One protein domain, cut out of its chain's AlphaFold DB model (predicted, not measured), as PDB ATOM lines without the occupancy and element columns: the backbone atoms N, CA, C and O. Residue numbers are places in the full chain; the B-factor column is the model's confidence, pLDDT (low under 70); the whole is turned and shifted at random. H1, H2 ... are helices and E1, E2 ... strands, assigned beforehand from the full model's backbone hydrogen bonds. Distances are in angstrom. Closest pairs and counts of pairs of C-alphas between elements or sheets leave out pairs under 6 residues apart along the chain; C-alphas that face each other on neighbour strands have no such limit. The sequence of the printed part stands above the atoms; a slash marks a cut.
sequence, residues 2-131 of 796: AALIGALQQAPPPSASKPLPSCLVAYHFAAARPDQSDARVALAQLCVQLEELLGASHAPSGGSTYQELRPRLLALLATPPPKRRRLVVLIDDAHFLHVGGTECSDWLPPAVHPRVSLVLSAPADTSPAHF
ATOM      1  N   ALA A   2      97.849  91.856  78.047       63.09
ATOM      2  CA  ALA A   2      96.681  92.665  78.473       63.09
ATOM      3  C   ALA A   2      96.932  94.070  79.087       63.09
ATOM      4  O   ALA A   2      96.297  95.036  78.671       63.09
ATOM      5  N   ALA A   3      97.868  94.228  80.032       64.75
ATOM      6  CA  ALA A   3      98.146  95.536  80.648       64.75
ATOM      7  C   ALA A   3      98.706  96.593  79.665       64.75
ATOM      8  O   ALA A   3      98.488  97.784  79.868       64.75
ATOM      9  N   LEU A   4      99.393  96.169  78.597       73.81
ATOM     10  CA  LEU A   4      99.855  97.057  77.524       73.81
ATOM     11  C   LEU A   4      98.698  97.479  76.607       73.81
ATOM     12  O   LEU A   4      98.660  98.629  76.187       73.81
ATOM     13  N   ILE A   5      97.739  96.581  76.342       72.12
ATOM     14  CA  ILE A   5      96.513  96.898  75.588       72.12
ATOM     15  C   ILE A   5      95.735  97.995  76.321       72.12
ATOM     16  O   ILE A   5      95.454  99.033  75.728       72.12
ATOM     17  N   GLY A   6      95.499  97.823  77.629       65.50
ATOM     18  CA  GLY A   6      94.858  98.845  78.463       65.50
ATOM     19  C   GLY A   6      95.600 100.185  78.438       65.50
ATOM     20  O   GLY A   6      94.985 101.211  78.172       65.50
ATOM     21  N   ALA A   7      96.927 100.185  78.614       67.44
ATOM     22  CA  ALA A   7      97.732 101.411  78.569       67.44
ATOM     23  C   ALA A   7      97.717 102.115  77.194       67.44
ATOM     24  O   ALA A   7      97.738 103.342  77.138       67.44
ATOM     25  N   LEU A   8      97.659 101.365  76.087       69.19
ATOM     26  CA  LEU A   8      97.570 101.918  74.728       69.19
ATOM     27  C   LEU A   8      96.158 102.416  74.373       69.19
ATOM     28  O   LEU A   8      96.034 103.343  73.576       69.19
ATOM     29  N   GLN A   9      95.110 101.822  74.952       66.81
ATOM     30  CA  GLN A   9      93.711 102.231  74.765       66.81
ATOM     31  C   GLN A   9      93.313 103.415  75.661       66.81
ATOM     32  O   GLN A   9      92.532 104.262  75.237       66.81
ATOM     33  N   GLN A  10      93.849 103.489  76.883       56.06
ATOM     34  CA  GLN A  10      93.544 104.530  77.876       56.06
ATOM     35  C   GLN A  10      94.500 105.734  77.821       56.06
ATOM     36  O   GLN A  10      94.370 106.650  78.631       56.06
ATOM     37  N   ALA A  11      95.459 105.754  76.888       45.16
ATOM     38  CA  ALA A  11      96.386 106.869  76.720       45.16
ATOM     39  C   ALA A  11      95.614 108.184  76.454       45.16
ATOM     40  O   ALA A  11      94.921 108.282  75.435       45.16
ATOM     41  N   PRO A  12      95.708 109.199  77.338       37.69
ATOM     42  CA  PRO A  12      94.937 110.430  77.194       37.69
ATOM     43  C   PRO A  12      95.379 111.237  75.961       37.69
ATOM     44  O   PRO A  12      96.522 111.100  75.509       37.69
ATOM     45  N   PRO A  13      94.511 112.116  75.419       36.06
ATOM     46  CA  PRO A  13      94.915 113.050  74.373       36.06
ATOM     47  C   PRO A  13      96.116 113.885  74.858       36.06
ATOM     48  O   PRO A  13      96.135 114.317  76.013       36.06
ATOM     49  N   PRO A  14      97.142 114.087  74.014       38.22
ATOM     50  CA  PRO A  14      98.446 114.531  74.482       38.22
ATOM     51  C   PRO A  14      98.424 115.961  75.025       38.22
ATOM     52  O   PRO A  14      97.964 116.890  74.359       38.22
ATOM     53  N   SER A  15      99.024 116.147  76.201       35.47
ATOM     54  CA  SER A  15      99.433 117.469  76.670       35.47
ATOM     55  C   SER A  15     100.496 118.061  75.731       35.47
ATOM     56  O   SER A  15     101.234 117.343  75.049       35.47
ATOM     57  N   ALA A  16     100.551 119.392  75.658       38.91
ATOM     58  CA  ALA A  16     101.048 120.135  74.493       38.91
ATOM     59  C   ALA A  16     102.554 120.009  74.144       38.91
ATOM     60  O   ALA A  16     103.020 120.698  73.240       38.91
ATOM     61  N   SER A  17     103.331 119.161  74.825       39.44
ATOM     62  CA  SER A  17     104.783 119.040  74.628       39.44
ATOM     63  C   SER A  17     105.221 117.891  73.708       39.44
ATOM     64  O   SER A  17     106.235 118.041  73.023       39.44
ATOM     65  N   LYS A  18     104.499 116.757  73.653       41.97
ATOM     66  CA  LYS A  18     104.798 115.626  72.742       41.97
ATOM     67  C   LYS A  18     103.523 114.883  72.305       41.97
ATOM     68  O   LYS A  18     102.956 114.148  73.112       41.97
ATOM     69  N   PRO A  19     103.089 114.996  71.034       37.66
ATOM     70  CA  PRO A  19     101.901 114.299  70.558       37.66
ATOM     71  C   PRO A  19     102.175 112.812  70.299       37.66
ATOM     72  O   PRO A  19     102.718 112.435  69.259       37.66
ATOM     73  N   LEU A  20     101.736 111.955  71.222       42.62
ATOM     74  CA  LEU A  20     101.471 110.551  70.906       42.62
ATOM     75  C   LEU A  20     100.343 110.494  69.855       42.62
ATOM     76  O   LEU A  20      99.271 111.058  70.092       42.62
ATOM     77  N   PRO A  21     100.544 109.854  68.688       50.28
ATOM     78  CA  PRO A  21      99.467 109.681  67.722       50.28
ATOM     79  C   PRO A  21      98.445 108.695  68.293       50.28
ATOM     80  O   PRO A  21      98.826 107.623  68.750       50.28
ATOM     81  N   SER A  22      97.152 109.027  68.232       60.69
ATOM     82  CA  SER A  22      96.080 108.146  68.716       60.69
ATOM     83  C   SER A  22      96.167 106.770  68.038       60.69
ATOM     84  O   SER A  22      95.925 106.672  66.827       60.69
ATOM     85  N   CYS A  23      96.534 105.740  68.798       68.81
ATOM     86  CA  CYS A  23      96.744 104.389  68.290       68.81
ATOM     87  C   CYS A  23      95.414 103.661  68.066       68.81
ATOM     88  O   CYS A  23      94.501 103.733  68.884       68.81
ATOM     89  N   LEU A  24      95.332 102.920  66.965       77.56
ATOM     90  CA  LEU A  24      94.389 101.817  66.799       77.56
ATOM     91  C   LEU A  24      95.088 100.550  67.310       77.56
ATOM     92  O   LEU A  24      96.271 100.367  67.024       77.56
ATOM     93  N   VAL A  25      94.393  99.702  68.069       81.06
ATOM     94  CA  VAL A  25      94.978  98.495  68.677       81.06
ATOM     95  C   VAL A  25      94.133  97.282  68.306       81.06
ATOM     96  O   VAL A  25      93.020  97.144  68.806       81.06
ATOM     97  N   ALA A  26      94.679  96.410  67.460       83.12
ATOM     98  CA  ALA A  26      94.161  95.062  67.233       83.12
ATOM     99  C   ALA A  26      94.944  94.077  68.111       83.12
ATOM    100  O   ALA A  26      96.155  94.250  68.308       83.12
ATOM    101  N   TYR A  27      94.285  93.055  68.651       85.50
ATOM    102  CA  TYR A  27      94.933  92.105  69.551       85.50
ATOM    103  C   TYR A  27      94.401  90.676  69.435       85.50
ATOM    104  O   TYR A  27      93.212  90.436  69.229       85.50
ATOM    105  N   HIS A  28      95.311  89.724  69.638       82.94
ATOM    106  CA  HIS A  28      95.037  88.293  69.721       82.94
ATOM    107  C   HIS A  28      95.729  87.685  70.943       82.94
ATOM    108  O   HIS A  28      96.821  88.111  71.326       82.94
ATOM    109  N   PHE A  29      95.117  86.661  71.534       80.12
ATOM    110  CA  PHE A  29      95.669  85.922  72.669       80.12
ATOM    111  C   PHE A  29      95.637  84.419  72.364       80.12
ATOM    112  O   PHE A  29      94.655  83.742  72.673       80.12
ATOM    113  N   ALA A  30      96.710  83.875  71.781       73.62
ATOM    114  CA  ALA A  30      96.721  82.485  71.307       73.62
ATOM    115  C   ALA A  30      96.531  81.448  72.435       73.62
ATOM    116  O   ALA A  30      96.000  80.368  72.200       73.62
ATOM    117  N   ALA A  31      96.915  81.796  73.668       68.62
ATOM    118  CA  ALA A  31      96.755  80.959  74.858       68.62
ATOM    119  C   ALA A  31      95.502  81.271  75.712       68.62
ATOM    120  O   ALA A  31      95.344  80.664  76.768       68.62
ATOM    121  N   ALA A  32      94.621  82.202  75.307       65.69
ATOM    122  CA  ALA A  32      93.444  82.587  76.109       65.69
ATOM    123  C   ALA A  32      92.261  81.613  76.009       65.69
ATOM    124  O   ALA A  32      91.440  81.561  76.923       65.69
ATOM    125  N   ARG A  33      92.164  80.863  74.907       68.12
ATOM    126  CA  ARG A  33      91.360  79.643  74.763       68.12
ATOM    127  C   ARG A  33      92.071  78.736  73.741       68.12
ATOM    128  O   ARG A  33      92.620  79.265  72.780       68.12
ATOM    129  N   PRO A  34      92.052  77.404  73.882       64.81
ATOM    130  CA  PRO A  34      92.745  76.492  72.960       64.81
ATOM    131  C   PRO A  34      92.156  76.380  71.535       64.81
ATOM    132  O   PRO A  34      92.767  75.756  70.676       64.81
ATOM    133  N   ASP A  35      91.013  76.997  71.226       69.00
ATOM    134  CA  ASP A  35      90.598  77.253  69.833       69.00
ATOM    135  C   ASP A  35      91.346  78.444  69.197       69.00
ATOM    136  O   ASP A  35      91.510  78.498  67.981       69.00
ATOM    137  N   GLN A  36      91.867  79.368  70.011       75.19
ATOM    138  CA  GLN A  36      92.597  80.564  69.568       75.19
ATOM    139  C   GLN A  36      94.067  80.275  69.213       75.19
ATOM    140  O   GLN A  36      94.758  81.158  68.698       75.19
ATOM    141  N   SER A  37      94.542  79.044  69.442       72.69
ATOM    142  CA  SER A  37      95.809  78.548  68.900       72.69
ATOM    143  C   SER A  37      95.677  78.014  67.469       72.69
ATOM    144  O   SER A  37      96.693  77.870  66.792       72.69
ATOM    145  N   ASP A  38      94.465  77.776  66.942       77.25
ATOM    146  CA  ASP A  38      94.303  77.562  65.497       77.25
ATOM    147  C   ASP A  38      94.485  78.896  64.760       77.25
ATOM    148  O   ASP A  38      93.719  79.850  64.937       77.25
ATOM    149  N   ALA A  39      95.495  78.953  63.892       81.38
ATOM    150  CA  ALA A  39      95.788  80.128  63.085       81.38
ATOM    151  C   ALA A  39      94.607  80.536  62.181       81.38
ATOM    152  O   ALA A  39      94.489  81.707  61.832       81.38
ATOM    153  N   ARG A  40      93.685  79.625  61.839       80.94
ATOM    154  CA  ARG A  40      92.428  79.955  61.142       80.94
ATOM    155  C   ARG A  40      91.556  80.894  61.973       80.94
ATOM    156  O   ARG A  40      91.096  81.908  61.458       80.94
ATOM    157  N   VAL A  41      91.360  80.576  63.252       79.19
ATOM    158  CA  VAL A  41      90.528  81.370  64.170       79.19
ATOM    159  C   VAL A  41      91.216  82.700  64.472       79.19
ATOM    160  O   VAL A  41      90.591  83.752  64.351       79.19
ATOM    161  N   ALA A  42      92.523  82.662  64.753       82.94
ATOM    162  CA  ALA A  42      93.335  83.853  64.999       82.94
ATOM    163  C   ALA A  42      93.310  84.844  63.821       82.94
ATOM    164  O   ALA A  42      93.051  86.031  64.009       82.94
ATOM    165  N   LEU A  43      93.536  84.366  62.590       84.50
ATOM    166  CA  LEU A  43      93.522  85.223  61.403       84.50
ATOM    167  C   LEU A  43      92.114  85.704  61.046       84.50
ATOM    168  O   LEU A  43      91.974  86.848  60.626       84.50
ATOM    169  N   ALA A  44      91.070  84.892  61.244       83.38
ATOM    170  CA  ALA A  44      89.692  85.338  61.042       83.38
ATOM    171  C   ALA A  44      89.321  86.487  61.995       83.38
ATOM    172  O   ALA A  44      88.796  87.506  61.545       83.38
ATOM    173  N   GLN A  45      89.648  86.369  63.289       85.06
ATOM    174  CA  GLN A  45      89.400  87.434  64.267       85.06
ATOM    175  C   GLN A  45      90.240  88.686  63.993       85.06
ATOM    176  O   GLN A  45      89.704  89.793  64.029       85.06
ATOM    177  N   LEU A  46      91.529  88.532  63.668       85.75
ATOM    178  CA  LEU A  46      92.387  89.665  63.317       85.75
ATOM    179  C   LEU A  46      91.911  90.372  62.041       85.75
ATOM    180  O   LEU A  46      91.901  91.598  62.021       85.75
ATOM    181  N   CYS A  47      91.460  89.651  61.009       85.38
ATOM    182  CA  CYS A  47      90.859  90.265  59.819       85.38
ATOM    183  C   CYS A  47      89.606  91.082  60.165       85.38
ATOM    184  O   CYS A  47      89.510  92.223  59.725       85.38
ATOM    185  N   VAL A  48      88.690  90.555  60.989       84.88
ATOM    186  CA  VAL A  48      87.484  91.294  61.415       84.88
ATOM    187  C   VAL A  48      87.855  92.556  62.205       84.88
ATOM    188  O   VAL A  48      87.441  93.645  61.816       84.88
ATOM    189  N   GLN A  49      88.710  92.444  63.232       84.56
ATOM    190  CA  GLN A  49      89.180  93.607  64.004       84.56
ATOM    191  C   GLN A  49      89.864  94.655  63.112       84.56
ATOM    192  O   GLN A  49      89.671  95.856  63.288       84.56
ATOM    193  N   LEU A  50      90.687  94.224  62.150       83.62
ATOM    194  CA  LEU A  50      91.366  95.130  61.226       83.62
ATOM    195  C   LEU A  50      90.378  95.806  60.269       83.62
ATOM    196  O   LEU A  50      90.515  97.000  60.027       83.62
ATOM    197  N   GLU A  51      89.370  95.098  59.762       84.50
ATOM    198  CA  GLU A  51      88.337  95.679  58.896       84.50
ATOM    199  C   GLU A  51      87.473  96.705  59.643       84.50
ATOM    200  O   GLU A  51      87.253  97.796  59.114       84.50
ATOM    201  N   GLU A  52      87.085  96.425  60.892       82.69
ATOM    202  CA  GLU A  52      86.410  97.380  61.787       82.69
ATOM    203  C   GLU A  52      87.269  98.634  62.049       82.69
ATOM    204  O   GLU A  52      86.794  99.764  61.919       82.69
ATOM    205  N   LEU A  53      88.558  98.459  62.375       79.56
ATOM    206  CA  LEU A  53      89.477  99.561  62.696       79.56
ATOM    207  C   LEU A  53      89.901 100.390  61.469       79.56
ATOM    208  O   LEU A  53      90.259 101.564  61.616       79.56
ATOM    209  N   LEU A  54      89.890  99.798  60.271       78.25
ATOM    210  CA  LEU A  54      90.238 100.458  59.007       78.25
ATOM    211  C   LEU A  54      89.011 101.025  58.269       78.25
ATOM    212  O   LEU A  54      89.179 101.918  57.438       78.25
ATOM    213  N   GLY A  55      87.797 100.564  58.591       70.62
ATOM    214  CA  GLY A  55      86.550 100.958  57.925       70.62
ATOM    215  C   GLY A  55      86.321 100.254  56.583       70.62
ATOM    216  O   GLY A  55      85.782 100.860  55.657       70.62
ATOM    217  N   ALA A  56      86.774  99.006  56.453       69.75
ATOM    218  CA  ALA A  56      86.608  98.194  55.249       69.75
ATOM    219  C   ALA A  56      85.287  97.400  55.272       69.75
ATOM    220  O   ALA A  56      84.748  97.093  56.331       69.75
ATOM    221  N   SER A  57      84.761  97.058  54.092       56.00
ATOM    222  CA  SER A  57      83.500  96.314  53.969       56.00
ATOM    223  C   SER A  57      83.658  94.865  54.437       56.00
ATOM    224  O   SER A  57      84.447  94.116  53.859       56.00
ATOM    225  N   HIS A  58      82.881  94.458  55.441       57.09
ATOM    226  CA  HIS A  58      82.910  93.104  55.989       57.09
ATOM    227  C   HIS A  58      82.438  92.061  54.963       57.09
ATOM    228  O   HIS A  58      81.241  91.916  54.708       57.09
ATOM    229  N   ALA A  59      83.367  91.271  54.422       53.69
ATOM    230  CA  ALA A  59      83.027  90.012  53.762       53.69
ATOM    231  C   ALA A  59      82.876  88.912  54.836       53.69
ATOM    232  O   ALA A  59      83.822  88.708  55.606       53.69
ATOM    233  N   PRO A  60      81.727  88.214  54.928       51.44
ATOM    234  CA  PRO A  60      81.385  87.381  56.082       51.44
ATOM    235  C   PRO A  60      82.384  86.238  56.298       51.44
ATOM    236  O   PRO A  60      82.670  85.465  55.388       51.44
ATOM    237  N   SER A  61      82.873  86.097  57.530       51.75
ATOM    238  CA  SER A  61      83.946  85.167  57.934       51.75
ATOM    239  C   SER A  61      83.539  83.682  57.981       51.75
ATOM    240  O   SER A  61      84.199  82.870  58.629       51.75
ATOM    241  N   GLY A  62      82.420  83.314  57.354       42.84
ATOM    242  CA  GLY A  62      81.850  81.972  57.412       42.84
ATOM    243  C   GLY A  62      82.545  81.009  56.453       42.84
ATOM    244  O   GLY A  62      82.321  81.075  55.251       42.84
ATOM    245  N   GLY A  63      83.348  80.086  56.987       52.31
ATOM    246  CA  GLY A  63      83.916  78.961  56.229       52.31
ATOM    247  C   GLY A  63      85.211  79.243  55.456       52.31
ATOM    248  O   GLY A  63      85.748  78.319  54.855       52.31
ATOM    249  N   SER A  64      85.747  80.468  55.504       62.91
ATOM    250  CA  SER A  64      86.999  80.831  54.826       62.91
ATOM    251  C   SER A  64      88.185  79.977  55.290       62.91
ATOM    252  O   SER A  64      88.467  79.871  56.488       62.91
ATOM    253  N   THR A  65      88.916  79.409  54.339       72.94
ATOM    254  CA  THR A  65      90.097  78.578  54.578       72.94
ATOM    255  C   THR A  65      91.307  79.408  55.022       72.94
ATOM    256  O   THR A  65      91.396  80.617  54.804       72.94
ATOM    257  N   TYR A  66      92.314  78.740  55.602       78.56
ATOM    258  CA  TYR A  66      93.593  79.376  55.950       78.56
ATOM    259  C   TYR A  66      94.272  80.054  54.741       78.56
ATOM    260  O   TYR A  66      94.903  81.101  54.888       78.56
ATOM    261  N   GLN A  67      94.118  79.475  53.544       77.50
ATOM    262  CA  GLN A  67      94.728  79.980  52.312       77.50
ATOM    263  C   GLN A  67      94.065  81.266  51.799       77.50
ATOM    264  O   GLN A  67      94.732  82.052  51.134       77.50
ATOM    265  N   GLU A  68      92.802  81.522  52.152       79.50
ATOM    266  CA  GLU A  68      92.070  82.757  51.821       79.50
ATOM    267  C   GLU A  68      92.255  83.833  52.906       79.50
ATOM    268  O   GLU A  68      92.426  85.017  52.606       79.50
ATOM    269  N   LEU A  69      92.291  83.425  54.181       81.56
ATOM    270  CA  LEU A  69      92.508  84.329  55.317       81.56
ATOM    271  C   LEU A  69      93.910  84.951  55.324       81.56
ATOM    272  O   LEU A  69      94.042  86.140  55.618       81.56
ATOM    273  N   ARG A  70      94.950  84.182  54.971       84.62
ATOM    274  CA  ARG A  70      96.340  84.665  54.900       84.62
ATOM    275  C   ARG A  70      96.486  85.900  53.986       84.62
ATOM    276  O   ARG A  70      96.855  86.948  54.512       84.62
ATOM    277  N   PRO A  71      96.197  85.858  52.668       81.69
ATOM    278  CA  PRO A  71      96.365  87.017  51.790       81.69
ATOM    279  C   PRO A  71      95.457  88.196  52.170       81.69
ATOM    280  O   PRO A  71      95.882  89.341  52.021       81.69
ATOM    281  N   ARG A  72      94.259  87.946  52.724       83.25
ATOM    282  CA  ARG A  72      93.364  88.993  53.254       83.25
ATOM    283  C   ARG A  72      94.024  89.765  54.404       83.25
ATOM    284  O   ARG A  72      94.094  90.990  54.341       83.25
ATOM    285  N   LEU A  73      94.612  89.070  55.384       84.12
ATOM    286  CA  LEU A  73      95.374  89.707  56.466       84.12
ATOM    287  C   LEU A  73      96.605  90.462  55.936       84.12
ATOM    288  O   LEU A  73      96.855  91.597  56.342       84.12
ATOM    289  N   LEU A  74      97.357  89.865  55.004       83.50
ATOM    290  CA  LEU A  74      98.533  90.509  54.407       83.50
ATOM    291  C   LEU A  74      98.175  91.808  53.670       83.50
ATOM    292  O   LEU A  74      98.892  92.800  53.804       83.50
ATOM    293  N   ALA A  75      97.054  91.829  52.946       82.38
ATOM    294  CA  ALA A  75      96.541  93.037  52.311       82.38
ATOM    295  C   ALA A  75      96.178  94.109  53.353       82.38
ATOM    296  O   ALA A  75      96.640  95.243  53.240       82.38
ATOM    297  N   LEU A  76      95.432  93.752  54.407       81.38
ATOM    298  CA  LEU A  76      95.043  94.683  55.475       81.38
ATOM    299  C   LEU A  76      96.269  95.310  56.171       81.38
ATOM    300  O   LEU A  76      96.310  96.528  56.342       81.38
ATOM    301  N   LEU A  77      97.310  94.526  56.480       81.75
ATOM    302  CA  LEU A  77      98.563  95.023  57.081       81.75
ATOM    303  C   LEU A  77      99.437  95.866  56.126       81.75
ATOM    304  O   LEU A  77     100.320  96.603  56.582       81.75
ATOM    305  N   ALA A  78      99.194  95.781  54.816       81.56
ATOM    306  CA  ALA A  78      99.802  96.645  53.807       81.56
ATOM    307  C   ALA A  78      99.009  97.948  53.570       81.56
ATOM    308  O   ALA A  78      99.589  98.931  53.100       81.56
ATOM    309  N   THR A  79      97.710  98.000  53.902       79.06
ATOM    310  CA  THR A  79      96.915  99.230  53.743       79.06
ATOM    311  C   THR A  79      97.337 100.343  54.720       79.06
ATOM    312  O   THR A  79      97.728 100.078  55.861       79.06
ATOM    313  N   PRO A  80      97.274 101.623  54.304       76.94
ATOM    314  CA  PRO A  80      97.604 102.743  55.178       76.94
ATOM    315  C   PRO A  80      96.472 103.009  56.193       76.94
ATOM    316  O   PRO A  80      95.338 103.252  55.780       76.94
ATOM    317  N   PRO A  81      96.748 103.063  57.512       76.62
ATOM    318  CA  PRO A  81      95.713 103.314  58.512       76.62
ATOM    319  C   PRO A  81      95.112 104.731  58.391       76.62
ATOM    320  O   PRO A  81      95.835 105.696  58.089       76.62
ATOM    321  N   PRO A  82      93.801 104.889  58.662       69.25
ATOM    322  CA  PRO A  82      93.078 106.136  58.437       69.25
ATOM    323  C   PRO A  82      93.549 107.284  59.346       69.25
ATOM    324  O   PRO A  82      94.118 107.092  60.423       69.25
ATOM    325  N   LYS A  83      93.273 108.523  58.913       64.50
ATOM    326  CA  LYS A  83      93.429 109.763  59.711       64.50
ATOM    327  C   LYS A  83      94.831 109.963  60.336       64.50
ATOM    328  O   LYS A  83      94.948 110.510  61.426       64.50
ATOM    329  N   ARG A  84      95.900 109.533  59.643       64.62
ATOM    330  CA  ARG A  84      97.317 109.572  60.097       64.62
ATOM    331  C   ARG A  84      97.594 108.827  61.423       64.62
ATOM    332  O   ARG A  84      98.620 109.082  62.054       64.62
ATOM    333  N   ARG A  85      96.725 107.902  61.844       72.81
ATOM    334  CA  ARG A  85      96.918 107.104  63.067       72.81
ATOM    335  C   ARG A  85      98.058 106.088  62.912       72.81
ATOM    336  O   ARG A  85      98.470 105.766  61.796       72.81
ATOM    337  N   ARG A  86      98.568 105.586  64.041       76.56
ATOM    338  CA  ARG A  86      99.371 104.353  64.091       76.56
ATOM    339  C   ARG A  86      98.441 103.172  64.363       76.56
ATOM    340  O   ARG A  86      97.484 103.319  65.119       76.56
ATOM    341  N   LEU A  87      98.737 102.025  63.765       82.38
ATOM    342  CA  LEU A  87      98.087 100.750  64.061       82.38
ATOM    343  C   LEU A  87      99.084  99.871  64.817       82.38
ATOM    344  O   LEU A  87     100.196  99.653  64.343       82.38
ATOM    345  N   VAL A  88      98.692  99.364  65.978       83.62
ATOM    346  CA  VAL A  88      99.476  98.401  66.751       83.62
ATOM    347  C   VAL A  88      98.741  97.066  66.719       83.62
ATOM    348  O   VAL A  88      97.555  97.010  67.037       83.62
ATOM    349  N   VAL A  89      99.436  96.005  66.317       84.44
ATOM    350  CA  VAL A  89      98.906  94.637  66.291       84.44
ATOM    351  C   VAL A  89      99.658  93.833  67.341       84.44
ATOM    352  O   VAL A  89     100.885  93.746  67.297       84.44
ATOM    353  N   LEU A  90      98.929  93.294  68.314       85.88
ATOM    354  CA  LEU A  90      99.492  92.677  69.512       85.88
ATOM    355  C   LEU A  90      99.085  91.205  69.597       85.88
ATOM    356  O   LEU A  90      97.912  90.910  69.800       85.88
ATOM    357  N   ILE A  91     100.036  90.279  69.475       83.81
ATOM    358  CA  ILE A  91      99.756  88.836  69.544       83.81
ATOM    359  C   ILE A  91     100.471  88.253  70.764       83.81
ATOM    360  O   ILE A  91     101.697  88.112  70.782       83.81
ATOM    361  N   ASP A  92      99.699  87.942  71.803       82.62
ATOM    362  CA  ASP A  92     100.184  87.219  72.981       82.62
ATOM    363  C   ASP A  92     100.372  85.736  72.635       82.62
ATOM    364  O   ASP A  92      99.533  85.139  71.954       82.62
ATOM    365  N   ASP A  93     101.455  85.147  73.145       77.12
ATOM    366  CA  ASP A  93     101.749  83.715  73.044       77.12
ATOM    367  C   ASP A  93     101.781  83.148  71.602       77.12
ATOM    368  O   ASP A  93     101.484  81.978  71.373       77.12
ATOM    369  N   ALA A  94     102.245  83.948  70.632       76.25
ATOM    370  CA  ALA A  94     102.232  83.661  69.189       76.25
ATOM    371  C   ALA A  94     102.804  82.284  68.783       76.25
ATOM    372  O   ALA A  94     102.332  81.691  67.818       76.25
ATOM    373  N   HIS A  95     103.767  81.752  69.541       74.75
ATOM    374  CA  HIS A  95     104.357  80.422  69.335       74.75
ATOM    375  C   HIS A  95     103.376  79.232  69.402       74.75
ATOM    376  O   HIS A  95     103.710  78.155  68.916       74.75
ATOM    377  N   PHE A  96     102.178  79.394  69.978       73.69
ATOM    378  CA  PHE A  96     101.145  78.348  69.954       73.69
ATOM    379  C   PHE A  96     100.374  78.280  68.624       73.69
ATOM    380  O   PHE A  96      99.610  77.335  68.434       73.69
ATOM    381  N   LEU A  97     100.529  79.254  67.716       79.62
ATOM    382  CA  LEU A  97      99.744  79.318  66.481       79.62
ATOM    383  C   LEU A  97     100.083  78.161  65.531       79.62
ATOM    384  O   LEU A  97     101.189  78.053  64.995       79.62
ATOM    385  N   HIS A  98      99.092  77.304  65.299       77.56
ATOM    386  CA  HIS A  98      99.216  76.085  64.512       77.56
ATOM    387  C   HIS A  98      98.126  75.972  63.442       77.56
ATOM    388  O   HIS A  98      97.002  76.447  63.615       77.56
ATOM    389  N   VAL A  99      98.413  75.242  62.367       76.12
ATOM    390  CA  VAL A  99      97.403  74.760  61.412       76.12
ATOM    391  C   VAL A  99      97.400  73.238  61.487       76.12
ATOM    392  O   VAL A  99      98.429  72.612  61.263       76.12
ATOM    393  N   GLY A 100      96.272  72.624  61.855       61.56
ATOM    394  CA  GLY A 100      96.164  71.157  61.944       61.56
ATOM    395  C   GLY A 100      97.113  70.484  62.952       61.56
ATOM    396  O   GLY A 100      97.360  69.288  62.840       61.56
ATOM    397  N   GLY A 101      97.650  71.235  63.921       64.00
ATOM    398  CA  GLY A 101      98.608  70.747  64.920       64.00
ATOM    399  C   GLY A 101     100.089  70.925  64.559       64.00
ATOM    400  O   GLY A 101     100.935  70.667  65.411       64.00
ATOM    401  N   THR A 102     100.431  71.403  63.357       72.19
ATOM    402  CA  THR A 102     101.794  71.873  63.042       72.19
ATOM    403  C   THR A 102     101.916  73.370  63.313       72.19
ATOM    404  O   THR A 102     101.082  74.136  62.823       72.19
ATOM    405  N   GLU A 103     102.951  73.784  64.059       71.69
ATOM    406  CA  GLU A 103     103.341  75.198  64.215       71.69
ATOM    407  C   GLU A 103     103.428  75.886  62.848       71.69
ATOM    408  O   GLU A 103     103.919  75.298  61.881       71.69
ATOM    409  N   CYS A 104     102.956  77.129  62.757       72.12
ATOM    410  CA  CYS A 104     102.926  77.856  61.498       72.12
ATOM    411  C   CYS A 104     103.401  79.301  61.680       72.12
ATOM    412  O   CYS A 104     102.815  80.060  62.446       72.12
ATOM    413  N   SER A 105     104.432  79.687  60.927       72.44
ATOM    414  CA  SER A 105     104.962  81.057  60.847       72.44
ATOM    415  C   SER A 105     104.622  81.758  59.520       72.44
ATOM    416  O   SER A 105     104.849  82.955  59.373       72.44
ATOM    417  N   ASP A 106     104.009  81.047  58.566       73.19
ATOM    418  CA  ASP A 106     103.643  81.544  57.229       73.19
ATOM    419  C   ASP A 106     102.726  82.775  57.224       73.19
ATOM    420  O   ASP A 106     102.687  83.523  56.244       73.19
ATOM    421  N   TRP A 107     101.944  82.971  58.282       76.00
ATOM    422  CA  TRP A 107     101.035  84.108  58.421       76.00
ATOM    423  C   TRP A 107     101.761  85.438  58.668       76.00
ATOM    424  O   TRP A 107     101.143  86.496  58.534       76.00
ATOM    425  N   LEU A 108     103.053  85.404  59.015       78.31
ATOM    426  CA  LEU A 108     103.858  86.604  59.214       78.31
ATOM    427  C   LEU A 108     103.978  87.389  57.894       78.31
ATOM    428  O   LEU A 108     104.301  86.810  56.852       78.31
ATOM    429  N   PRO A 109     103.732  88.710  57.905       75.06
ATOM    430  CA  PRO A 109     103.771  89.511  56.691       75.06
ATOM    431  C   PRO A 109     105.200  89.673  56.157       75.06
ATOM    432  O   PRO A 109     106.083  90.010  56.936       75.06
ATOM    433  N   PRO A 110     105.449  89.527  54.839       69.12
ATOM    434  CA  PRO A 110     106.774  89.754  54.253       69.12
ATOM    435  C   PRO A 110     107.139  91.247  54.156       69.12
ATOM    436  O   PRO A 110     108.306  91.584  53.981       69.12
ATOM    437  N   ALA A 111     106.153  92.142  54.275       65.88
ATOM    438  CA  ALA A 111     106.324  93.585  54.406       65.88
ATOM    439  C   ALA A 111     105.142  94.174  55.194       65.88
ATOM    440  O   ALA A 111     104.013  93.709  55.051       65.88
ATOM    441  N   VAL A 112     105.388  95.214  55.994       74.81
ATOM    442  CA  VAL A 112     104.357  95.946  56.752       74.81
ATOM    443  C   VAL A 112     104.397  97.434  56.416       74.81
ATOM    444  O   VAL A 112     105.469  98.006  56.209       74.81
ATOM    445  N   HIS A 113     103.236  98.087  56.372       75.38
ATOM    446  CA  HIS A 113     103.170  99.526  56.117       75.38
ATOM    447  C   HIS A 113     103.822 100.323  57.278       75.38
ATOM    448  O   HIS A 113     103.542 100.025  58.438       75.38
ATOM    449  N   PRO A 114     104.626 101.384  57.040       75.06
ATOM    450  CA  PRO A 114     105.457 102.062  58.061       75.06
ATOM    451  C   PRO A 114     104.708 102.854  59.161       75.06
ATOM    452  O   PRO A 114     105.314 103.639  59.889       75.06
ATOM    453  N   ARG A 115     103.387 102.671  59.295       76.94
ATOM    454  CA  ARG A 115     102.570 103.120  60.447       76.94
ATOM    455  C   ARG A 115     101.937 101.960  61.226       76.94
ATOM    456  O   ARG A 115     101.146 102.209  62.133       76.94
ATOM    457  N   VAL A 116     102.255 100.724  60.850       81.25
ATOM    458  CA  VAL A 116     101.841  99.489  61.515       81.25
ATOM    459  C   VAL A 116     102.999  99.016  62.393       81.25
ATOM    460  O   VAL A 116     104.162  99.100  62.003       81.25
ATOM    461  N   SER A 117     102.705  98.554  63.602       81.94
ATOM    462  CA  SER A 117     103.696  98.026  64.541       81.94
ATOM    463  C   SER A 117     103.197  96.702  65.104       81.94
ATOM    464  O   SER A 117     102.236  96.670  65.869       81.94
ATOM    465  N   LEU A 118     103.834  95.612  64.681       83.81
ATOM    466  CA  LEU A 118     103.522  94.251  65.108       83.81
ATOM    467  C   LEU A 118     104.380  93.899  66.329       83.81
ATOM    468  O   LEU A 118     105.606  93.981  66.262       83.81
ATOM    469  N   VAL A 119     103.747  93.522  67.439       85.56
ATOM    470  CA  VAL A 119     104.426  93.081  68.666       85.56
ATOM    471  C   VAL A 119     103.943  91.681  69.014       85.56
ATOM    472  O   VAL A 119     102.748  91.448  69.201       85.56
ATOM    473  N   LEU A 120     104.888  90.751  69.110       84.19
ATOM    474  CA  LEU A 120     104.640  89.348  69.417       84.19
ATOM    475  C   LEU A 120     105.162  89.031  70.822       84.19
ATOM    476  O   LEU A 120     106.201  89.555  71.228       84.19
ATOM    477  N   SER A 121     104.474  88.156  71.554       84.00
ATOM    478  CA  SER A 121     105.016  87.530  72.762       84.00
ATOM    479  C   SER A 121     105.309  86.052  72.520       84.00
ATOM    480  O   SER A 121     104.491  85.332  71.950       84.00
ATOM    481  N   ALA A 122     106.489  85.616  72.953       79.88
ATOM    482  CA  ALA A 122     106.976  84.245  72.874       79.88
ATOM    483  C   ALA A 122     107.930  83.977  74.058       79.88
ATOM    484  O   ALA A 122     108.534  84.925  74.579       79.88
ATOM    485  N   PRO A 123     108.081  82.721  74.513       74.62
ATOM    486  CA  PRO A 123     109.062  82.363  75.528       74.62
ATOM    487  C   PRO A 123     110.495  82.518  74.999       74.62
ATOM    488  O   PRO A 123     110.753  82.463  73.800       74.62
ATOM    489  N   ALA A 124     111.450  82.670  75.920       65.75
ATOM    490  CA  ALA A 124     112.866  82.854  75.584       65.75
ATOM    491  C   ALA A 124     113.504  81.644  74.867       65.75
ATOM    492  O   ALA A 124     114.576  81.781  74.284       65.75
ATOM    493  N   ASP A 125     112.843  80.485  74.918       63.50
ATOM    494  CA  ASP A 125     113.302  79.219  74.345       63.50
ATOM    495  C   ASP A 125     112.806  78.994  72.896       63.50
ATOM    496  O   ASP A 125     113.163  77.995  72.271       63.50
ATOM    497  N   THR A 126     111.980  79.895  72.338       65.25
ATOM    498  CA  THR A 126     111.503  79.789  70.947       65.25
ATOM    499  C   THR A 126     112.652  79.994  69.956       65.25
ATOM    500  O   THR A 126     113.368  80.994  70.003       65.25
ATOM    501  N   SER A 127     112.805  79.056  69.017       59.41
ATOM    502  CA  SER A 127     113.830  79.123  67.968       59.41
ATOM    503  C   SER A 127     113.674  80.382  67.101       59.41
ATOM    504  O   SER A 127     112.560  80.664  66.654       59.41
ATOM    505  N   PRO A 128     114.764  81.098  66.752       57.12
ATOM    506  CA  PRO A 128     114.690  82.245  65.843       57.12
ATOM    507  C   PRO A 128     114.179  81.870  64.441       57.12
ATOM    508  O   PRO A 128     113.666  82.728  63.734       57.12
ATOM    509  N   ALA A 129     114.232  80.589  64.052       52.62
ATOM    510  CA  ALA A 129     113.633  80.110  62.803       52.62
ATOM    511  C   ALA A 129     112.089  80.194  62.780       52.62
ATOM    512  O   ALA A 129     111.500  80.191  61.703       52.62
ATOM    513  N   HIS A 130     111.433  80.291  63.944       60.66
ATOM    514  CA  HIS A 130     109.980  80.472  64.048       60.66
ATOM    515  C   HIS A 130     109.557  81.917  63.685       60.66
ATOM    516  O   HIS A 130     108.423  82.139  63.269       60.66
ATOM    517  N   PHE A 131     110.474  82.895  63.756       66.62
ATOM    518  CA  PHE A 131     110.241  84.295  63.369       66.62
ATOM    519  C   PHE A 131     111.280  84.754  62.323       66.62
ATOM    520  O   PHE A 131     112.216  85.479  62.666       66.62
TER     521      PHE A 131
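What this domain is: This is residues 2 to 131 of the 796 residues of an uncharacterized protein of Gallus gallus (UniProt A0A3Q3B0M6). A small parallel sheet, in the order E1 E2 E3, has H2 packed along one face and the short H1 over the other: three layers, helices on both faces of a sheet. H3 packs beside H2 and only grazes the sheet, while the link of residues 10 to 22 loops far out, its C-alphas 17 to 30 A from the mean of all C-alphas. The printed part has 130 residues, with 56 in named elements, in the order H1 E1 H2 H3 E2 E3; the class is mixed. It is compact, with a radius of gyration of the C-alphas of 15.3 A and spans of 51 by 37 by 26 A.

Where its parts are: The sheet holds E1, residues 23 to 29, 19.0 A long; E2, residues 86 to 92, 19.3 A; and E3, residues 116 to 120, ending at C-alpha 120 (104.640, 89.348, 69.417). H2, residues 39 to 54, is 21.5 A long, and H3, residues 66 to 78, is 18.5 A. H1, residues 2 to 9, begins at C-alpha 2 (96.681, 92.665, 78.473).

How they stand to each other: E1 and E2 are parallel, with N 26 and O 88 3.0 A apart; E2 and E3 are parallel, with N 89 and O 117 2.9 A apart. E1, H2, H3 and E2 form a strand-helix-strand unit, two parallel neighbour strands joined through helices, with a right-handed crossover. H2 lies over E1 at a height over the sheet of 9.0 A, its closest C-alphas being Gln 49 and Ala 26, 6.1 A. H1 is on the opposite face, at 9.1 A, over E2 and only just over E1, with 3 of its C-alphas there. H2 and H3 touch, closest at the C-alphas of Arg 40 and Tyr 66, 5.4 A, the same way at a shallow tilt of 33 degrees, only just short of steep. Every O i to N i+4 pair is within hydrogen-bond range in H1 and H2, and 8 of 9 in H3.

The domain as a whole: The farthest C-alphas, Ala 16 and Gly 100, are 50.8 A apart. The printed part has no cut; the links H1 to E1, H2 to H3 and E2 to E3 are long. Mean pLDDT of the printed part is 71.1, with 49 residues under 70, among them 6 to 23 and 124 to 131.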